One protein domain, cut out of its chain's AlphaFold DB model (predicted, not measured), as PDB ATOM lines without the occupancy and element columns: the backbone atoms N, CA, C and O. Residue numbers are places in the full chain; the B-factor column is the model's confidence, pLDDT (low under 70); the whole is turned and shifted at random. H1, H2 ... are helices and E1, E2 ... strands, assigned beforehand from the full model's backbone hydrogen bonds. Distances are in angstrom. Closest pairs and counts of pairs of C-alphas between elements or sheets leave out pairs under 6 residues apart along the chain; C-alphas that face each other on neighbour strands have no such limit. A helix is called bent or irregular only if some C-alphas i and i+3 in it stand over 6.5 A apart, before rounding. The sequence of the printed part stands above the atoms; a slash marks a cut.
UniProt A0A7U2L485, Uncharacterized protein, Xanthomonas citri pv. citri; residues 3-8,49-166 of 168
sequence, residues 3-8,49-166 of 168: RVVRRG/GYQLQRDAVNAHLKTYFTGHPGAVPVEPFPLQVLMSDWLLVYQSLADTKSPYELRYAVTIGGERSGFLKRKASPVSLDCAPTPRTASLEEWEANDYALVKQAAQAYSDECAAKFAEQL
ATOM      1  N   ARG A   3     178.874 194.517 119.164       88.88
ATOM      2  CA  ARG A   3     178.802 195.412 120.316       88.88
ATOM      3  C   ARG A   3     177.652 196.402 120.167       88.88
ATOM      4  O   ARG A   3     177.446 196.942 119.083       88.88
ATOM      5  N   VAL A   4     176.960 196.688 121.265       87.38
ATOM      6  CA  VAL A   4     175.839 197.638 121.316       87.38
ATOM      7  C   VAL A   4     176.226 198.844 122.164       87.38
ATOM      8  O   VAL A   4     176.559 198.723 123.340       87.38
ATOM      9  N   VAL A   5     176.200 200.037 121.576       84.12
ATOM     10  CA  VAL A   5     176.495 201.294 122.272       84.12
ATOM     11  C   VAL A   5     175.194 201.859 122.835       84.12
ATOM     12  O   VAL A   5     174.495 202.616 122.168       84.12
ATOM     13  N   ARG A   6     174.853 201.481 124.071       79.62
ATOM     14  CA  ARG A   6     173.671 202.004 124.774       79.62
ATOM     15  C   ARG A   6     173.991 203.311 125.499       79.62
ATOM     16  O   ARG A   6     175.091 203.503 126.015       79.62
ATOM     17  N   ARG A   7     172.990 204.182 125.639       68.56
ATOM     18  CA  ARG A   7     173.110 205.465 126.364       68.56
ATOM     19  C   ARG A   7     173.440 205.315 127.851       68.56
ATOM     20  O   ARG A   7     174.064 206.190 128.426       68.56
ATOM     21  N   GLY A   8     173.067 204.206 128.489       58.53
ATOM     22  CA  GLY A   8     173.434 203.943 129.889       58.53
ATOM     23  C   GLY A   8     174.935 203.697 130.103       58.53
ATOM     24  O   GLY A   8     175.416 203.791 131.227       58.53
ATOM     25  N   GLY A  49     179.376 188.290 110.498       88.38
ATOM     26  CA  GLY A  49     179.824 188.156 109.113       88.38
ATOM     27  C   GLY A  49     180.993 187.197 108.907       88.38
ATOM     28  O   GLY A  49     181.479 187.107 107.789       88.38
ATOM     29  N   TYR A  50     181.525 186.538 109.946       89.06
ATOM     30  CA  TYR A  50     182.849 185.899 109.836       89.06
ATOM     31  C   TYR A  50     182.919 184.796 108.785       89.06
ATOM     32  O   TYR A  50     183.828 184.790 107.957       89.06
ATOM     33  N   GLN A  51     181.970 183.865 108.817       91.94
ATOM     34  CA  GLN A  51     181.886 182.828 107.790       91.94
ATOM     35  C   GLN A  51     181.349 183.418 106.483       91.94
ATOM     36  O   GLN A  51     181.979 183.244 105.446       91.94
ATOM     37  N   LEU A  52     180.285 184.225 106.560       94.31
ATOM     38  CA  LEU A  52     179.609 184.826 105.404       94.31
ATOM     39  C   LEU A  52     180.570 185.582 104.479       94.31
ATOM     40  O   LEU A  52     180.603 185.338 103.279       94.31
ATOM     41  N   GLN A  53     181.408 186.455 105.039       93.69
ATOM     42  CA  GLN A  53     182.355 187.255 104.270       93.69
ATOM     43  C   GLN A  53     183.411 186.390 103.583       93.69
ATOM     44  O   GLN A  53     183.769 186.651 102.436       93.69
ATOM     45  N   ARG A  54     183.928 185.370 104.277       92.06
ATOM     46  CA  ARG A  54     184.950 184.471 103.728       92.06
ATOM     47  C   ARG A  54     184.368 183.594 102.629       92.06
ATOM     48  O   ARG A  54     184.999 183.443 101.587       92.06
ATOM     49  N   ASP A  55     183.175 183.055 102.849       94.81
ATOM     50  CA  ASP A  55     182.488 182.197 101.890       94.81
ATOM     51  C   ASP A  55     182.097 182.981 100.635       94.81
ATOM     52  O   ASP A  55     182.365 182.515  99.528       94.81
ATOM     53  N   ALA A  56     181.582 184.206 100.786       95.75
ATOM     54  CA  ALA A  56     181.259 185.085  99.664       95.75
ATOM     55  C   ALA A  56     182.507 185.448  98.838       95.75
ATOM     56  O   ALA A  56     182.512 185.295  97.615       95.75
ATOM     57  N   VAL A  57     183.607 185.850  99.489       94.00
ATOM     58  CA  VAL A  57     184.880 186.142  98.798       94.00
ATOM     59  C   VAL A  57     185.409 184.904  98.070       94.00
ATOM     60  O   VAL A  57     185.781 184.989  96.899       94.00
ATOM     61  N   ASN A  58     185.399 183.739  98.722       92.62
ATOM     62  CA  ASN A  58     185.828 182.483  98.107       92.62
ATOM     63  C   ASN A  58     184.957 182.094  96.906       92.62
ATOM     64  O   ASN A  58     185.486 181.624  95.899       92.62
ATOM     65  N   ALA A  59     183.640 182.295  96.986       95.25
ATOM     66  CA  ALA A  59     182.722 182.019  95.887       95.25
ATOM     67  C   ALA A  59     183.033 182.896  94.664       95.25
ATOM     68  O   ALA A  59     183.152 182.375  93.554       95.25
ATOM     69  N   HIS A  60     183.249 184.200  94.864       94.12
ATOM     70  CA  HIS A  60     183.632 185.109  93.783       94.12
ATOM     71  C   HIS A  60     184.991 184.755  93.167       94.12
ATOM     72  O   HIS A  60     185.105 184.702  91.943       94.12
ATOM     73  N   LEU A  61     185.997 184.428  93.984       91.00
ATOM     74  CA  LEU A  61     187.301 183.969  93.490       91.00
ATOM     75  C   LEU A  61     187.198 182.676  92.681       91.00
ATOM     76  O   LEU A  61     187.803 182.562  91.618       91.00
ATOM     77  N   LYS A  62     186.419 181.700  93.160       92.31
ATOM     78  CA  LYS A  62     186.208 180.436  92.450       92.31
ATOM     79  C   LYS A  62     185.574 180.682  91.082       92.31
ATOM     80  O   LYS A  62     186.043 180.126  90.090       92.31
ATOM     81  N   THR A  63     184.542 181.522  91.024       94.19
ATOM     82  CA  THR A  63     183.898 181.919  89.764       94.19
ATOM     83  C   THR A  63     184.897 182.603  88.832       94.19
ATOM     84  O   THR A  63     185.014 182.215  87.670       94.19
ATOM     85  N   TYR A  64     185.677 183.552  89.351       91.06
ATOM     86  CA  TYR A  64     186.682 184.282  88.586       91.06
ATOM     87  C   TYR A  64     187.740 183.362  87.961       91.06
ATOM     88  O   TYR A  64     187.929 183.394  86.746       91.06
ATOM     89  N   PHE A  65     188.375 182.491  88.751       90.00
ATOM     90  CA  PHE A  65     189.415 181.581  88.257       90.00
ATOM     91  C   PHE A  65     188.872 180.469  87.354       90.00
ATOM     92  O   PHE A  65     189.613 179.938  86.531       90.00
ATOM     93  N   THR A  66     187.583 180.134  87.465       91.88
ATOM     94  CA  THR A  66     186.930 179.229  86.507       91.88
ATOM     95  C   THR A  66     186.808 179.889  85.129       91.88
ATOM     96  O   THR A  66     187.040 179.231  84.120       91.88
ATOM     97  N   GLY A  67     186.481 181.186  85.085       91.81
ATOM     98  CA  GLY A  67     186.422 181.965  83.842       91.81
ATOM     99  C   GLY A  67     187.794 182.373  83.292       91.81
ATOM    100  O   GLY A  67     187.947 182.510  82.083       91.81
ATOM    101  N   HIS A  68     188.799 182.500  84.164       88.88
ATOM    102  CA  HIS A  68     190.156 182.935  83.820       88.88
ATOM    103  C   HIS A  68     191.211 181.949  84.358       88.88
ATOM    104  O   HIS A  68     191.971 182.296  85.266       88.88
ATOM    105  N   PRO A  69     191.318 180.720  83.812       85.25
ATOM    106  CA  PRO A  69     192.265 179.721  84.322       85.25
ATOM    107  C   PRO A  69     193.729 180.188  84.312       85.25
ATOM    108  O   PRO A  69     194.512 179.789  85.169       85.25
ATOM    109  N   GLY A  70     194.100 181.066  83.371       83.75
ATOM    110  CA  GLY A  70     195.441 181.656  83.281       83.75
ATOM    111  C   GLY A  70     195.736 182.752  84.313       83.75
ATOM    112  O   GLY A  70     196.892 183.129  84.471       83.75
ATOM    113  N   ALA A  71     194.719 183.251  85.022       82.38
ATOM    114  CA  ALA A  71     194.880 184.235  86.091       82.38
ATOM    115  C   ALA A  71     195.194 183.588  87.450       82.38
ATOM    116  O   ALA A  71     195.491 184.300  88.412       82.38
ATOM    117  N   VAL A  72     195.133 182.251  87.553       77.56
ATOM    118  CA  VAL A  72     195.507 181.528  88.774       77.56
ATOM    119  C   VAL A  72     196.985 181.807  89.079       77.56
ATOM    120  O   VAL A  72     197.847 181.496  88.253       77.56
ATOM    121  N   PRO A  73     197.312 182.384  90.249       71.75
ATOM    122  CA  PRO A  73     198.689 182.707  90.592       71.75
ATOM    123  C   PRO A  73     199.559 181.448  90.637       71.75
ATOM    124  O   PRO A  73     199.225 180.486  91.327       71.75
ATOM    125  N   VAL A  74     200.703 181.479  89.946       74.12
ATOM    126  CA  VAL A  74     201.708 180.401  89.996       74.12
ATOM    127  C   VAL A  74     202.290 180.267  91.407       74.12
ATOM    128  O   VAL A  74     202.526 179.160  91.886       74.12
ATOM    129  N   GLU A  75     202.475 181.396  92.096       71.62
ATOM    130  CA  GLU A  75     202.838 181.434  93.509       71.62
ATOM    131  C   GLU A  75     201.615 181.805  94.363       71.62
ATOM    132  O   GLU A  75     201.034 182.878  94.165       71.62
ATOM    133  N   PRO A  76     201.227 180.969  95.345       69.88
ATOM    134  CA  PRO A  76     200.158 181.307  96.271       69.88
ATOM    135  C   PRO A  76     200.498 182.573  97.061       69.88
ATOM    136  O   PRO A  76     201.550 182.654  97.704       69.88
ATOM    137  N   PHE A  77     199.579 183.536  97.082       69.62
ATOM    138  CA  PHE A  77     199.650 184.682  97.985       69.62
ATOM    139  C   PHE A  77     198.614 184.539  99.108       69.62
ATOM    140  O   PHE A  77     197.514 184.026  98.879       69.62
ATOM    141  N   PRO A  78     198.921 184.993 100.335       71.94
ATOM    142  CA  PRO A  78     197.935 185.030 101.402       71.94
ATOM    143  C   PRO A  78     196.900 186.124 101.112       71.94
ATOM    144  O   PRO A  78     197.211 187.314 101.171       71.94
ATOM    145  N   LEU A  79     195.657 185.733 100.828       80.19
ATOM    146  CA  LEU A  79     194.527 186.656 100.874       80.19
ATOM    147  C   LEU A  79     194.020 186.742 102.314       80.19
ATOM    148  O   LEU A  79     193.634 185.730 102.901       80.19
ATOM    149  N   GLN A  80     194.022 187.945 102.881       85.25
ATOM    150  CA  GLN A  80     193.488 188.182 104.217       85.25
ATOM    151  C   GLN A  80     192.111 188.834 104.112       85.25
ATOM    152  O   GLN A  80     191.843 189.615 103.204       85.25
ATOM    153  N   VAL A  81     191.234 188.490 105.051       87.88
ATOM    154  CA  VAL A  81     189.935 189.138 105.242       87.88
ATOM    155  C   VAL A  81     189.945 189.672 106.666       87.88
ATOM    156  O   VAL A  81     189.710 188.932 107.624       87.88
ATOM    157  N   LEU A  82     190.322 190.937 106.811       87.19
ATOM    158  CA  LEU A  82     190.439 191.617 108.092       87.19
ATOM    159  C   LEU A  82     189.120 192.321 108.385       87.19
ATOM    160  O   LEU A  82     188.734 193.264 107.704       87.19
ATOM    161  N   MET A  83     188.409 191.833 109.391       84.19
ATOM    162  CA  MET A  83     187.057 192.279 109.711       84.19
ATOM    163  C   MET A  83     187.064 193.122 110.980       84.19
ATOM    164  O   MET A  83     187.684 192.735 111.975       84.19
ATOM    165  N   SER A  84     186.329 194.232 110.979       84.00
ATOM    166  CA  SER A  84     186.105 195.017 112.189       84.00
ATOM    167  C   SER A  84     185.155 194.308 113.162       84.00
ATOM    168  O   SER A  84     184.472 193.330 112.836       84.00
ATOM    169  N   ASP A  85     185.064 194.847 114.379       84.44
ATOM    170  CA  ASP A  85     183.890 194.597 115.212       84.44
ATOM    171  C   ASP A  85     182.636 195.187 114.550       84.44
ATOM    172  O   ASP A  85     182.707 196.169 113.807       84.44
ATOM    173  N   TRP A  86     181.492 194.563 114.825       88.56
ATOM    174  CA  TRP A  86     180.177 195.041 114.412       88.56
ATOM    175  C   TRP A  86     179.641 195.939 115.515       88.56
ATOM    176  O   TRP A  86     179.664 195.544 116.682       88.56
ATOM    177  N   LEU A  87     179.167 197.127 115.165       88.19
ATOM    178  CA  LEU A  87     178.717 198.121 116.134       88.19
ATOM    179  C   LEU A  87     177.275 198.524 115.844       88.19
ATOM    180  O   LEU A  87     176.989 199.019 114.760       88.19
ATOM    181  N   LEU A  88     176.389 198.363 116.824       89.12
ATOM    182  CA  LEU A  88     175.089 199.030 116.856       89.12
ATOM    183  C   LEU A  88     175.225 200.324 117.654       89.12
ATOM    184  O   LEU A  88     175.555 200.287 118.841       89.12
ATOM    185  N   VAL A  89     174.993 201.468 117.013       85.00
ATOM    186  CA  VAL A  89     175.192 202.795 117.613       85.00
ATOM    187  C   VAL A  89     174.022 203.726 117.304       85.00
ATOM    188  O   VAL A  89     173.516 203.732 116.188       85.00
ATOM    189  N   TYR A  90     173.582 204.520 118.279       76.88
ATOM    190  CA  TYR A  90     172.527 205.515 118.070       76.88
ATOM    191  C   TYR A  90     173.003 206.667 117.166       76.88
ATOM    192  O   TYR A  90     174.138 207.133 117.278       76.88
ATOM    193  N   GLN A  91     172.121 207.167 116.299       73.06
ATOM    194  CA  GLN A  91     172.448 208.254 115.364       73.06
ATOM    195  C   GLN A  91     172.518 209.646 115.997       73.06
ATOM    196  O   GLN A  91     173.155 210.538 115.455       73.06
ATOM    197  N   SER A  92     171.861 209.883 117.126       66.62
ATOM    198  CA  SER A  92     171.832 211.196 117.764       66.62
ATOM    199  C   SER A  92     171.863 211.057 119.273       66.62
ATOM    200  O   SER A  92     171.298 210.112 119.815       66.62
ATOM    201  N   LEU A  93     172.510 212.010 119.949       63.81
ATOM    202  CA  LEU A  93     172.464 212.177 121.405       63.81
ATOM    203  C   LEU A  93     171.221 212.962 121.855       63.81
ATOM    204  O   LEU A  93     170.744 212.764 122.971       63.81
ATOM    205  N   ALA A  94     170.693 213.831 120.987       58.66
ATOM    206  CA  ALA A  94     169.655 214.801 121.335       58.66
ATOM    207  C   ALA A  94     168.264 214.171 121.507       58.66
ATOM    208  O   ALA A  94     167.468 214.658 122.301       58.66
ATOM    209  N   ASP A  95     167.981 213.078 120.797       64.31
ATOM    210  CA  ASP A  95     166.661 212.441 120.797       64.31
ATOM    211  C   ASP A  95     166.726 211.047 121.418       64.31
ATOM    212  O   ASP A  95     167.357 210.159 120.851       64.31
ATOM    213  N   THR A  96     166.065 210.823 122.556       65.75
ATOM    214  CA  THR A  96     165.998 209.518 123.243       65.75
ATOM    215  C   THR A  96     165.404 208.388 122.406       65.75
ATOM    216  O   THR A  96     165.594 207.232 122.766       65.75
ATOM    217  N   LYS A  97     164.728 208.704 121.297       69.94
ATOM    218  CA  LYS A  97     164.166 207.747 120.336       69.94
ATOM    219  C   LYS A  97     164.961 207.669 119.030       69.94
ATOM    220  O   LYS A  97     164.465 207.126 118.046       69.94
ATOM    221  N   SER A  98     166.184 208.205 119.005       73.44
ATOM    222  CA  SER A  98     167.048 208.135 117.829       73.44
ATOM    223  C   SER A  98     167.216 206.684 117.362       73.44
ATOM    224  O   SER A  98     167.558 205.828 118.185       73.44
ATOM    225  N   PRO A  99     167.081 206.411 116.052       85.12
ATOM    226  CA  PRO A  99     167.349 205.088 115.508       85.12
ATOM    227  C   PRO A  99     168.813 204.693 115.730       85.12
ATOM    228  O   PRO A  99     169.697 205.544 115.912       85.12
ATOM    229  N   TYR A 100     169.044 203.385 115.708       88.19
ATOM    230  CA  TYR A 100     170.351 202.752 115.769       88.19
ATOM    231  C   TYR A 100     170.799 202.337 114.375       88.19
ATOM    232  O   TYR A 100     170.021 201.850 113.555       88.19
ATOM    233  N   GLU A 101     172.088 202.503 114.135       89.81
ATOM    234  CA  GLU A 101     172.760 202.168 112.899       89.81
ATOM    235  C   GLU A 101     173.719 201.000 113.127       89.81
ATOM    236  O   GLU A 101     174.486 201.000 114.096       89.81
ATOM    237  N   LEU A 102     173.684 200.018 112.225       91.50
ATOM    238  CA  LEU A 102     174.656 198.931 112.201       91.50
ATOM    239  C   LEU A 102     175.865 199.335 111.357       91.50
ATOM    240  O   LEU A 102     175.741 199.611 110.165       91.50
ATOM    241  N   ARG A 103     177.043 199.329 111.979       88.31
ATOM    242  CA  ARG A 103     178.322 199.662 111.353       88.31
ATOM    243  C   ARG A 103     179.249 198.461 111.321       88.31
ATOM    244  O   ARG A 103     179.359 197.710 112.291       88.31
ATOM    245  N   TYR A 104     179.936 198.329 110.197       87.88
ATOM    246  CA  TYR A 104     180.888 197.270 109.915       87.88
ATOM    247  C   TYR A 104     181.854 197.741 108.827       87.88
ATOM    248  O   TYR A 104     181.467 198.508 107.944       87.88
ATOM    249  N   ALA A 105     183.101 197.289 108.896       88.69
ATOM    250  CA  ALA A 105     184.093 197.491 107.856       88.69
ATOM    251  C   ALA A 105     184.928 196.221 107.675       88.69
ATOM    252  O   ALA A 105     185.177 195.471 108.626       88.69
ATOM    253  N   VAL A 106     185.383 195.996 106.447       89.69
ATOM    254  CA  VAL A 106     186.252 194.878 106.094       89.69
ATOM    255  C   VAL A 106     187.330 195.319 105.122       89.69
ATOM    256  O   VAL A 106     187.057 196.054 104.177       89.69
ATOM    257  N   THR A 107     188.538 194.814 105.333       89.62
ATOM    258  CA  THR A 107     189.630 194.878 104.368       89.62
ATOM    259  C   THR A 107     189.836 193.484 103.782       89.62
ATOM    260  O   THR A 107     190.068 192.522 104.517       89.62
ATOM    261  N   ILE A 108     189.724 193.358 102.463       89.25
ATOM    262  CA  ILE A 108     189.920 192.114 101.712       89.25
ATOM    263  C   ILE A 108     191.176 192.293 100.864       89.25
ATOM    264  O   ILE A 108     191.183 193.090  99.932       89.25
ATOM    265  N   GLY A 109     192.247 191.580 101.193       83.00
ATOM    266  CA  GLY A 109     193.560 191.787 100.586       83.00
ATOM    267  C   GLY A 109     194.699 191.576 101.576       83.00
ATOM    268  O   GLY A 109     194.482 191.410 102.771       83.00
ATOM    269  N   GLY A 110     195.929 191.540 101.070       67.81
ATOM    270  CA  GLY A 110     197.136 191.459 101.896       67.81
ATOM    271  C   GLY A 110     197.780 192.833 102.062       67.81
ATOM    272  O   GLY A 110     197.877 193.591 101.099       67.81
ATOM    273  N   GLU A 111     198.258 193.141 103.266       54.66
ATOM    274  CA  GLU A 111     198.930 194.406 103.559       54.66
ATOM    275  C   GLU A 111     200.200 194.586 102.710       54.66
ATOM    276  O   GLU A 111     201.031 193.684 102.573       54.66
ATOM    277  N   ARG A 112     200.413 195.805 102.208       52.44
ATOM    278  CA  ARG A 112     201.685 196.249 101.619       52.44
ATOM    279  C   ARG A 112     202.684 196.668 102.712       52.44
ATOM    280  O   ARG A 112     203.486 197.574 102.494       52.44
ATOM    281  N   SER A 113     202.600 196.069 103.901       45.53
ATOM    282  CA  SER A 113     203.359 196.470 105.086       45.53
ATOM    283  C   SER A 113     204.337 195.354 105.480       45.53
ATOM    284  O   SER A 113     203.974 194.202 105.702       45.53
ATOM    285  N   GLY A 114     205.629 195.688 105.439       44.59
ATOM    286  CA  GLY A 114     206.740 194.768 105.672       44.59
ATOM    287  C   GLY A 114     207.914 195.021 104.723       44.59
ATOM    288  O   GLY A 114     207.737 195.263 103.529       44.59
ATOM    289  N   PHE A 115     209.141 194.927 105.247       45.88
ATOM    290  CA  PHE A 115     210.406 195.085 104.503       45.88
ATOM    291  C   PHE A 115     210.538 194.087 103.324       45.88
ATOM    292  O   PHE A 115     211.330 194.285 102.405       45.88
ATOM    293  N   LEU A 116     209.706 193.038 103.311       50.59
ATOM    294  CA  LEU A 116     209.586 192.019 102.269       50.59
ATOM    295  C   LEU A 116     208.296 192.222 101.454       50.59
ATOM    296  O   LEU A 116     207.333 191.473 101.580       50.59
ATOM    297  N   LYS A 117     208.299 193.214 100.558       52.50
ATOM    298  CA  LYS A 117     207.191 193.584  99.644       52.50
ATOM    299  C   LYS A 117     206.754 192.493  98.634       52.50
ATOM    300  O   LYS A 117     206.028 192.801  97.696       52.50
ATOM    301  N   ARG A 118     207.215 191.243  98.761       52.88
ATOM    302  CA  ARG A 118     207.082 190.190  97.730       52.88
ATOM    303  C   ARG A 118     205.848 189.286  97.849       52.88
ATOM    304  O   ARG A 118     205.621 188.520  96.928       52.88
ATOM    305  N   LYS A 119     205.060 189.348  98.932       54.66
ATOM    306  CA  LYS A 119     203.915 188.430  99.150       54.66
ATOM    307  C   LYS A 119     202.580 189.122  99.452       54.66
ATOM    308  O   LYS A 119     201.715 188.528 100.087       54.66
ATOM    309  N   ALA A 120     202.422 190.381  99.049       60.38
ATOM    310  CA  ALA A 120     201.136 191.063  99.163       60.38
ATOM    311  C   ALA A 120     200.192 190.591  98.048       60.38
ATOM    312  O   ALA A 120     200.644 190.306  96.937       60.38
ATOM    313  N   SER A 121     198.892 190.516  98.338       66.69
ATOM    314  CA  SER A 121     197.900 190.293  97.285       66.69
ATOM    315  C   SER A 121     197.952 191.462  96.290       66.69
ATOM    316  O   SER A 121     198.068 192.610  96.726       66.69
ATOM    317  N   PRO A 122     197.873 191.210  94.971       69.25
ATOM    318  CA  PRO A 122     197.811 192.281  93.977       69.25
ATOM    319  C   PRO A 122     196.521 193.111  94.076       69.25
ATOM    320  O   PRO A 122     196.463 194.199  93.510       69.25
ATOM    321  N   VAL A 123     195.510 192.618  94.800       78.44
ATOM    322  CA  VAL A 123     194.215 193.273  94.994       78.44
ATOM    323  C   VAL A 123     194.004 193.529  96.484       78.44
ATOM    324  O   VAL A 123     194.232 192.652  97.320       78.44
ATOM    325  N   SER A 124     193.581 194.746  96.819       84.56
ATOM    326  CA  SER A 124     193.208 195.136  98.176       84.56
ATOM    327  C   SER A 124     192.008 196.066  98.120       84.56
ATOM    328  O   SER A 124     192.079 197.117  97.488       84.56
ATOM    329  N   LEU A 125     190.945 195.693  98.824       88.38
ATOM    330  CA  LEU A 125     189.724 196.470  98.953       88.38
ATOM    331  C   LEU A 125     189.462 196.778 100.424       88.38
ATOM    332  O   LEU A 125     189.321 195.859 101.228       88.38
ATOM    333  N   ASP A 126     189.279 198.056 100.734       90.25
ATOM    334  CA  ASP A 126     188.600 198.488 101.951       90.25
ATOM    335  C   ASP A 126     187.118 198.716 101.640       90.25
ATOM    336  O   ASP A 126     186.765 199.494 100.752       90.25
ATOM    337  N   CYS A 127     186.238 198.030 102.364       90.06
ATOM    338  CA  CYS A 127     184.797 198.101 102.174       90.06
ATOM    339  C   CYS A 127     184.082 198.462 103.477       90.06
ATOM    340  O   CYS A 127     184.204 197.779 104.494       90.06
ATOM    341  N   ALA A 128     183.282 199.524 103.409       89.94
ATOM    342  CA  ALA A 128     182.281 199.877 104.404       89.94
ATOM    343  C   ALA A 128     180.906 199.837 103.706       89.94
ATOM    344  O   ALA A 128     180.650 200.689 102.848       89.94
ATOM    345  N   PRO A 129     180.056 198.835 103.999       87.69
ATOM    346  CA  PRO A 129     178.717 198.734 103.428       87.69
ATOM    347  C   PRO A 129     177.843 199.934 103.769       87.69
ATOM    348  O   PRO A 129     178.084 200.646 104.748       87.69
ATOM    349  N   THR A 130     176.767 200.109 103.003       83.38
ATOM    350  CA  THR A 130     175.784 201.156 103.305       83.38
ATOM    351  C   THR A 130     175.131 200.889 104.671       83.38
ATOM    352  O   THR A 130     174.522 199.825 104.862       83.38
ATOM    353  N   PRO A 131     175.216 201.824 105.638       83.38
ATOM    354  CA  PRO A 131     174.662 201.597 106.964       83.38
ATOM    355  C   PRO A 131     173.143 201.414 106.932       83.38
ATOM    356  O   PRO A 131     172.424 202.125 106.229       83.38
ATOM    357  N   ARG A 132     172.649 200.445 107.703       90.56
ATOM    358  CA  ARG A 132     171.219 200.171 107.884       90.56
ATOM    359  C   ARG A 132     170.774 200.735 109.216       90.56
ATOM    360  O   ARG A 132     171.526 200.684 110.188       90.56
ATOM    361  N   THR A 133     169.548 201.241 109.247       88.81
ATOM    362  CA  THR A 133     168.966 201.880 110.427       88.81
ATOM    363  C   THR A 133     167.681 201.175 110.830       88.81
ATOM    364  O   THR A 133     166.909 200.755 109.969       88.81
ATOM    365  N   ALA A 134     167.491 201.018 112.135       91.38
ATOM    366  CA  ALA A 134     166.275 200.510 112.762       91.38
ATOM    367  C   ALA A 134     166.253 200.966 114.229       91.38
ATOM    368  O   ALA A 134     167.255 201.477 114.741       91.38
ATOM    369  N   SER A 135     165.131 200.807 114.920       91.56
ATOM    370  CA  SER A 135     165.089 200.971 116.377       91.56
ATOM    371  C   SER A 135     165.960 199.919 117.079       91.56
ATOM    372  O   SER A 135     166.317 198.892 116.494       91.56
ATOM    373  N   LEU A 136     166.341 200.167 118.337       90.62
ATOM    374  CA  LEU A 136     167.135 199.191 119.092       90.62
ATOM    375  C   LEU A 136     166.341 197.896 119.296       90.62
ATOM    376  O   LEU A 136     166.887 196.809 119.140       90.62
ATOM    377  N   GLU A 137     165.047 198.023 119.573       92.12
ATOM    378  CA  GLU A 137     164.125 196.914 119.773       92.12
ATOM    379  C   GLU A 137     164.052 196.018 118.529       92.12
ATOM    380  O   GLU A 137     164.103 194.796 118.643       92.12
ATOM    381  N   GLU A 138     164.002 196.608 117.331       95.50
ATOM    382  CA  GLU A 138     164.024 195.861 116.066       95.50
ATOM    383  C   GLU A 138     165.364 195.162 115.813       95.50
ATOM    384  O   GLU A 138     165.387 194.051 115.279       95.50
ATOM    385  N   TRP A 139     166.484 195.781 116.200       94.69
ATOM    386  CA  TRP A 139     167.800 195.153 116.086       94.69
ATOM    387  C   TRP A 139     167.978 193.972 117.036       94.69
ATOM    388  O   TRP A 139     168.628 193.003 116.652       94.69
ATOM    389  N   GLU A 140     167.441 194.057 118.253       93.44
ATOM    390  CA  GLU A 140     167.551 193.020 119.290       93.44
ATOM    391  C   GLU A 140     166.499 191.907 119.130       93.44
ATOM    392  O   GLU A 140     166.684 190.795 119.631       93.44
ATOM    393  N   ALA A 141     165.421 192.167 118.385       95.12
ATOM    394  CA  ALA A 141     164.350 191.211 118.142       95.12
ATOM    395  C   ALA A 141     164.841 189.898 117.508       95.12
ATOM    396  O   ALA A 141     165.735 189.864 116.656       95.12
ATOM    397  N   ASN A 142     164.176 188.802 117.892       94.56
ATOM    398  CA  ASN A 142     164.403 187.459 117.352       94.56
ATOM    399  C   ASN A 142     165.882 187.034 117.390       94.56
ATOM    400  O   ASN A 142     166.402 186.508 116.406       94.56
ATOM    401  N   ASP A 143     166.560 187.289 118.515       91.94
ATOM    402  CA  ASP A 143     167.990 187.002 118.689       91.94
ATOM    403  C   ASP A 143     168.839 187.655 117.583       91.94
ATOM    404  O   ASP A 143     169.562 186.998 116.825       91.94
ATOM    405  N   TYR A 144     168.697 188.974 117.443       94.56
ATOM    406  CA  TYR A 144     169.437 189.764 116.461       94.56
ATOM    407  C   TYR A 144     169.244 189.300 115.005       94.56
ATOM    408  O   TYR A 144     170.178 189.345 114.193       94.56
ATOM    409  N   ALA A 145     168.035 188.859 114.637       95.00
ATOM    410  CA  ALA A 145     167.739 188.374 113.284       95.00
ATOM    411  C   ALA A 145     168.048 189.425 112.205       95.00
ATOM    412  O   ALA A 145     168.621 189.100 111.162       95.00
ATOM    413  N   LEU A 146     167.742 190.697 112.482       96.06
ATOM    414  CA  LEU A 146     168.020 191.794 111.558       96.06
ATOM    415  C   LEU A 146     169.531 192.019 111.377       96.06
ATOM    416  O   LEU A 146     169.980 192.282 110.261       96.06
ATOM    417  N   VAL A 147     170.338 191.839 112.435       95.31
ATOM    418  CA  VAL A 147     171.811 191.894 112.341       95.31
ATOM    419  C   VAL A 147     172.329 190.770 111.453       95.31
ATOM    420  O   VAL A 147     173.169 191.020 110.597       95.31
ATOM    421  N   LYS A 148     171.814 189.545 111.613       95.00
ATOM    422  CA  LYS A 148     172.204 188.389 110.786       95.00
ATOM    423  C   LYS A 148     171.858 188.624 109.307       95.00
ATOM    424  O   LYS A 148     172.695 188.399 108.437       95.00
ATOM    425  N   GLN A 149     170.671 189.164 109.021       95.69
ATOM    426  CA  GLN A 149     170.260 189.524 107.658       95.69
ATOM    427  C   GLN A 149     171.130 190.642 107.064       95.69
ATOM    428  O   GLN A 149     171.524 190.581 105.898       95.69
ATOM    429  N   ALA A 150     171.433 191.675 107.852       95.94
ATOM    430  CA  ALA A 150     172.331 192.743 107.433       95.94
ATOM    431  C   ALA A 150     173.749 192.216 107.192       95.94
ATOM    432  O   ALA A 150     174.374 192.608 106.213       95.94
ATOM    433  N   ALA A 151     174.225 191.280 108.017       95.00
ATOM    434  CA  ALA A 151     175.543 190.687 107.871       95.00
ATOM    435  C   ALA A 151     175.711 189.909 106.566       95.00
ATOM    436  O   ALA A 151     176.754 190.038 105.923       95.00
ATOM    437  N   GLN A 152     174.678 189.173 106.147       95.56
ATOM    438  CA  GLN A 152     174.643 188.539 104.830       95.56
ATOM    439  C   GLN A 152     174.775 189.584 103.721       95.56
ATOM    440  O   GLN A 152     175.721 189.547 102.944       95.56
ATOM    441  N   ALA A 153     173.888 190.581 103.714       95.81
ATOM    442  CA  ALA A 153     173.877 191.590 102.660       95.81
ATOM    443  C   ALA A 153     175.171 192.419 102.594       95.81
ATOM    444  O   ALA A 153     175.632 192.759 101.510       95.81
ATOM    445  N   TYR A 154     175.772 192.733 103.742       95.50
ATOM    446  CA  TYR A 154     177.056 193.433 103.828       95.50
ATOM    447  C   TYR A 154     178.208 192.587 103.295       95.50
ATOM    448  O   TYR A 154     179.080 193.105 102.600       95.50
ATOM    449  N   SER A 155     178.194 191.288 103.601       94.88
ATOM    450  CA  SER A 155     179.191 190.343 103.099       94.88
ATOM    451  C   SER A 155     179.116 190.222 101.580       94.88
ATOM    452  O   SER A 155     180.153 190.308 100.920       94.88
ATOM    453  N   ASP A 156     177.899 190.103 101.043       95.06
ATOM    454  CA  ASP A 156     177.630 190.018  99.606       95.06
ATOM    455  C   ASP A 156     178.042 191.309  98.883       95.06
ATOM    456  O   ASP A 156     178.754 191.254  97.883       95.06
ATOM    457  N   GLU A 157     177.678 192.481  99.422       95.31
ATOM    458  CA  GLU A 157     178.055 193.783  98.854       95.31
ATOM    459  C   GLU A 157     179.582 193.940  98.772       95.31
ATOM    460  O   GLU A 157     180.121 194.299  97.723       95.31
ATOM    461  N   CYS A 158     180.298 193.657  99.864       95.00
ATOM    462  CA  CYS A 158     181.752 193.797  99.887       95.00
ATOM    463  C   CYS A 158     182.466 192.752  99.023       95.00
ATOM    464  O   CYS A 158     183.489 193.066  98.415       95.00
ATOM    465  N   ALA A 159     181.943 191.526  98.943       94.50
ATOM    466  CA  ALA A 159     182.516 190.495  98.087       94.50
ATOM    467  C   ALA A 159     182.301 190.802  96.595       94.50
ATOM    468  O   ALA A 159     183.226 190.612  95.806       94.50
ATOM    469  N   ALA A 160     181.140 191.350  96.221       94.75
ATOM    470  CA  ALA A 160     180.876 191.816  94.863       94.75
ATOM    471  C   ALA A 160     181.822 192.963  94.468       94.75
ATOM    472  O   ALA A 160     182.498 192.872  93.445       94.75
ATOM    473  N   LYS A 161     181.971 193.980  95.330       94.25
ATOM    474  CA  LYS A 161     182.940 195.076  95.129       94.25
ATOM    475  C   LYS A 161     184.376 194.571  94.994       94.25
ATOM    476  O   LYS A 161     185.158 195.125  94.229       94.25
ATOM    477  N   PHE A 162     184.746 193.527  95.736       93.31
ATOM    478  CA  PHE A 162     186.068 192.911  95.610       93.31
ATOM    479  C   PHE A 162     186.227 192.199  94.264       93.31
ATOM    480  O   PHE A 162     187.265 192.337  93.622       93.31
ATOM    481  N   ALA A 163     185.198 191.479  93.815       91.81
ATOM    482  CA  ALA A 163     185.208 190.789  92.531       91.81
ATOM    483  C   ALA A 163     185.388 191.753  91.347       91.81
ATOM    484  O   ALA A 163     186.100 191.429  90.402       91.81
ATOM    485  N   GLU A 164     184.806 192.952  91.424       91.69
ATOM    486  CA  GLU A 164     184.985 194.021  90.430       91.69
ATOM    487  C   GLU A 164     186.433 194.532  90.342       91.69
ATOM    488  O   GLU A 164     186.838 195.063  89.310       91.69
ATOM    489  N   GLN A 165     187.230 194.369  91.404       88.38
ATOM    490  CA  GLN A 165     188.645 194.751  91.428       88.38
ATOM    491  C   GLN A 165     189.592 193.634  90.980       88.38
ATOM    492  O   GLN A 165     190.806 193.854  90.907       88.38
ATOM    493  N   LEU A 166     189.074 192.436  90.698       86.50
ATOM    494  CA  LEU A 166     189.896 191.367  90.147       86.50
ATOM    495  C   LEU A 166     190.358 191.749  88.728       86.50
ATOM    496  O   LEU A 166     189.590 192.359  87.974       86.50
TER     497      LEU A 166
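AT A GLANCE: This is residues 3 to 8 and 49 to 166 of the 168 residues of an uncharacterized protein of Xanthomonas citri pv. citri (UniProt A0A7U2L485). Two small sheets, E1 E3 E4 E7 and E2 E5 E6, follow end to end as a long ribbon, with bent helix H2 along one face and H1 beside its arm H2b; residues 110 to 123 loop out from the ribbon. H1 and H2b on one face of E2 E5 E6 make two layers, helices over a sheet. The printed part has 124 residues, in order E1 H1 E2 E3 E4 E5 E6 E7 H2; the class is mixed, helices and strands. It is loose, with a radius of gyration of the C-alphas of 17.7 A, and spans 56 by 33 by 20 A.

HOW THE PARTS SIT: E1, residues 3 to 5, is parallel to E3, residues 86 to 90, with N 3 and O 86 at 2.8 A. E3 and E4, residues 100 to 103, form an antiparallel hairpin, with N 89 and O 101 at 3.0 A. E7, residues 132 to 134, is antiparallel to E4, with N 100 and O 134 at 2.8 A. E4 runs on into E5, residues 106 to 109, at 11 degrees. E5 is antiparallel to E2, residues 81 to 83, with N 82 and O 107 at 2.8 A, and forms a hairpin with E6, residues 124 to 127, with N 106 and O 127 at 2.9 A. H2, residues 136 to 164, was assigned as one helix by its hydrogen bonds but is bent, C-alphas 143 and 146 being 8.6 A apart; H2a, residues 136 to 143, is irregular, C-alphas 139 and 142 being 8.5 A apart. H2a and H2b, residues 146 to 164, touch only at the corner, the closest C-alphas being Trp 139 and Leu 146, 5.6 A. H2b is on E2 E5 E6 at a height over the sheet of 9.4 A. H1, residues 50 to 67, touches H2b, closest C-alphas Gln 53 and Ser 155, 4.6 A, at a shallow tilt of 29 degrees, the same way. Each O i to N i+4 pair is within hydrogen-bond range in H2b, 13 of 14 in H1 and 2 of 4 in H2a.

IN THESE COORDINATES: E1 begins at C-alpha 3 (178.802, 195.412, 120.316). H1 is 26.5 A long and H2b 27.2 A, ending at C-alpha 164 (184.985, 194.021, 90.430).

THE WHOLE: Residues 9 to 48 are not printed, with 26.9 A between C-alphas 8 and 49. Links H1 to E2 and E5 to E6 are long. Residues 7 to 8, 76 to 77, 92 to 97 and 110 to 122 have pLDDT under 70.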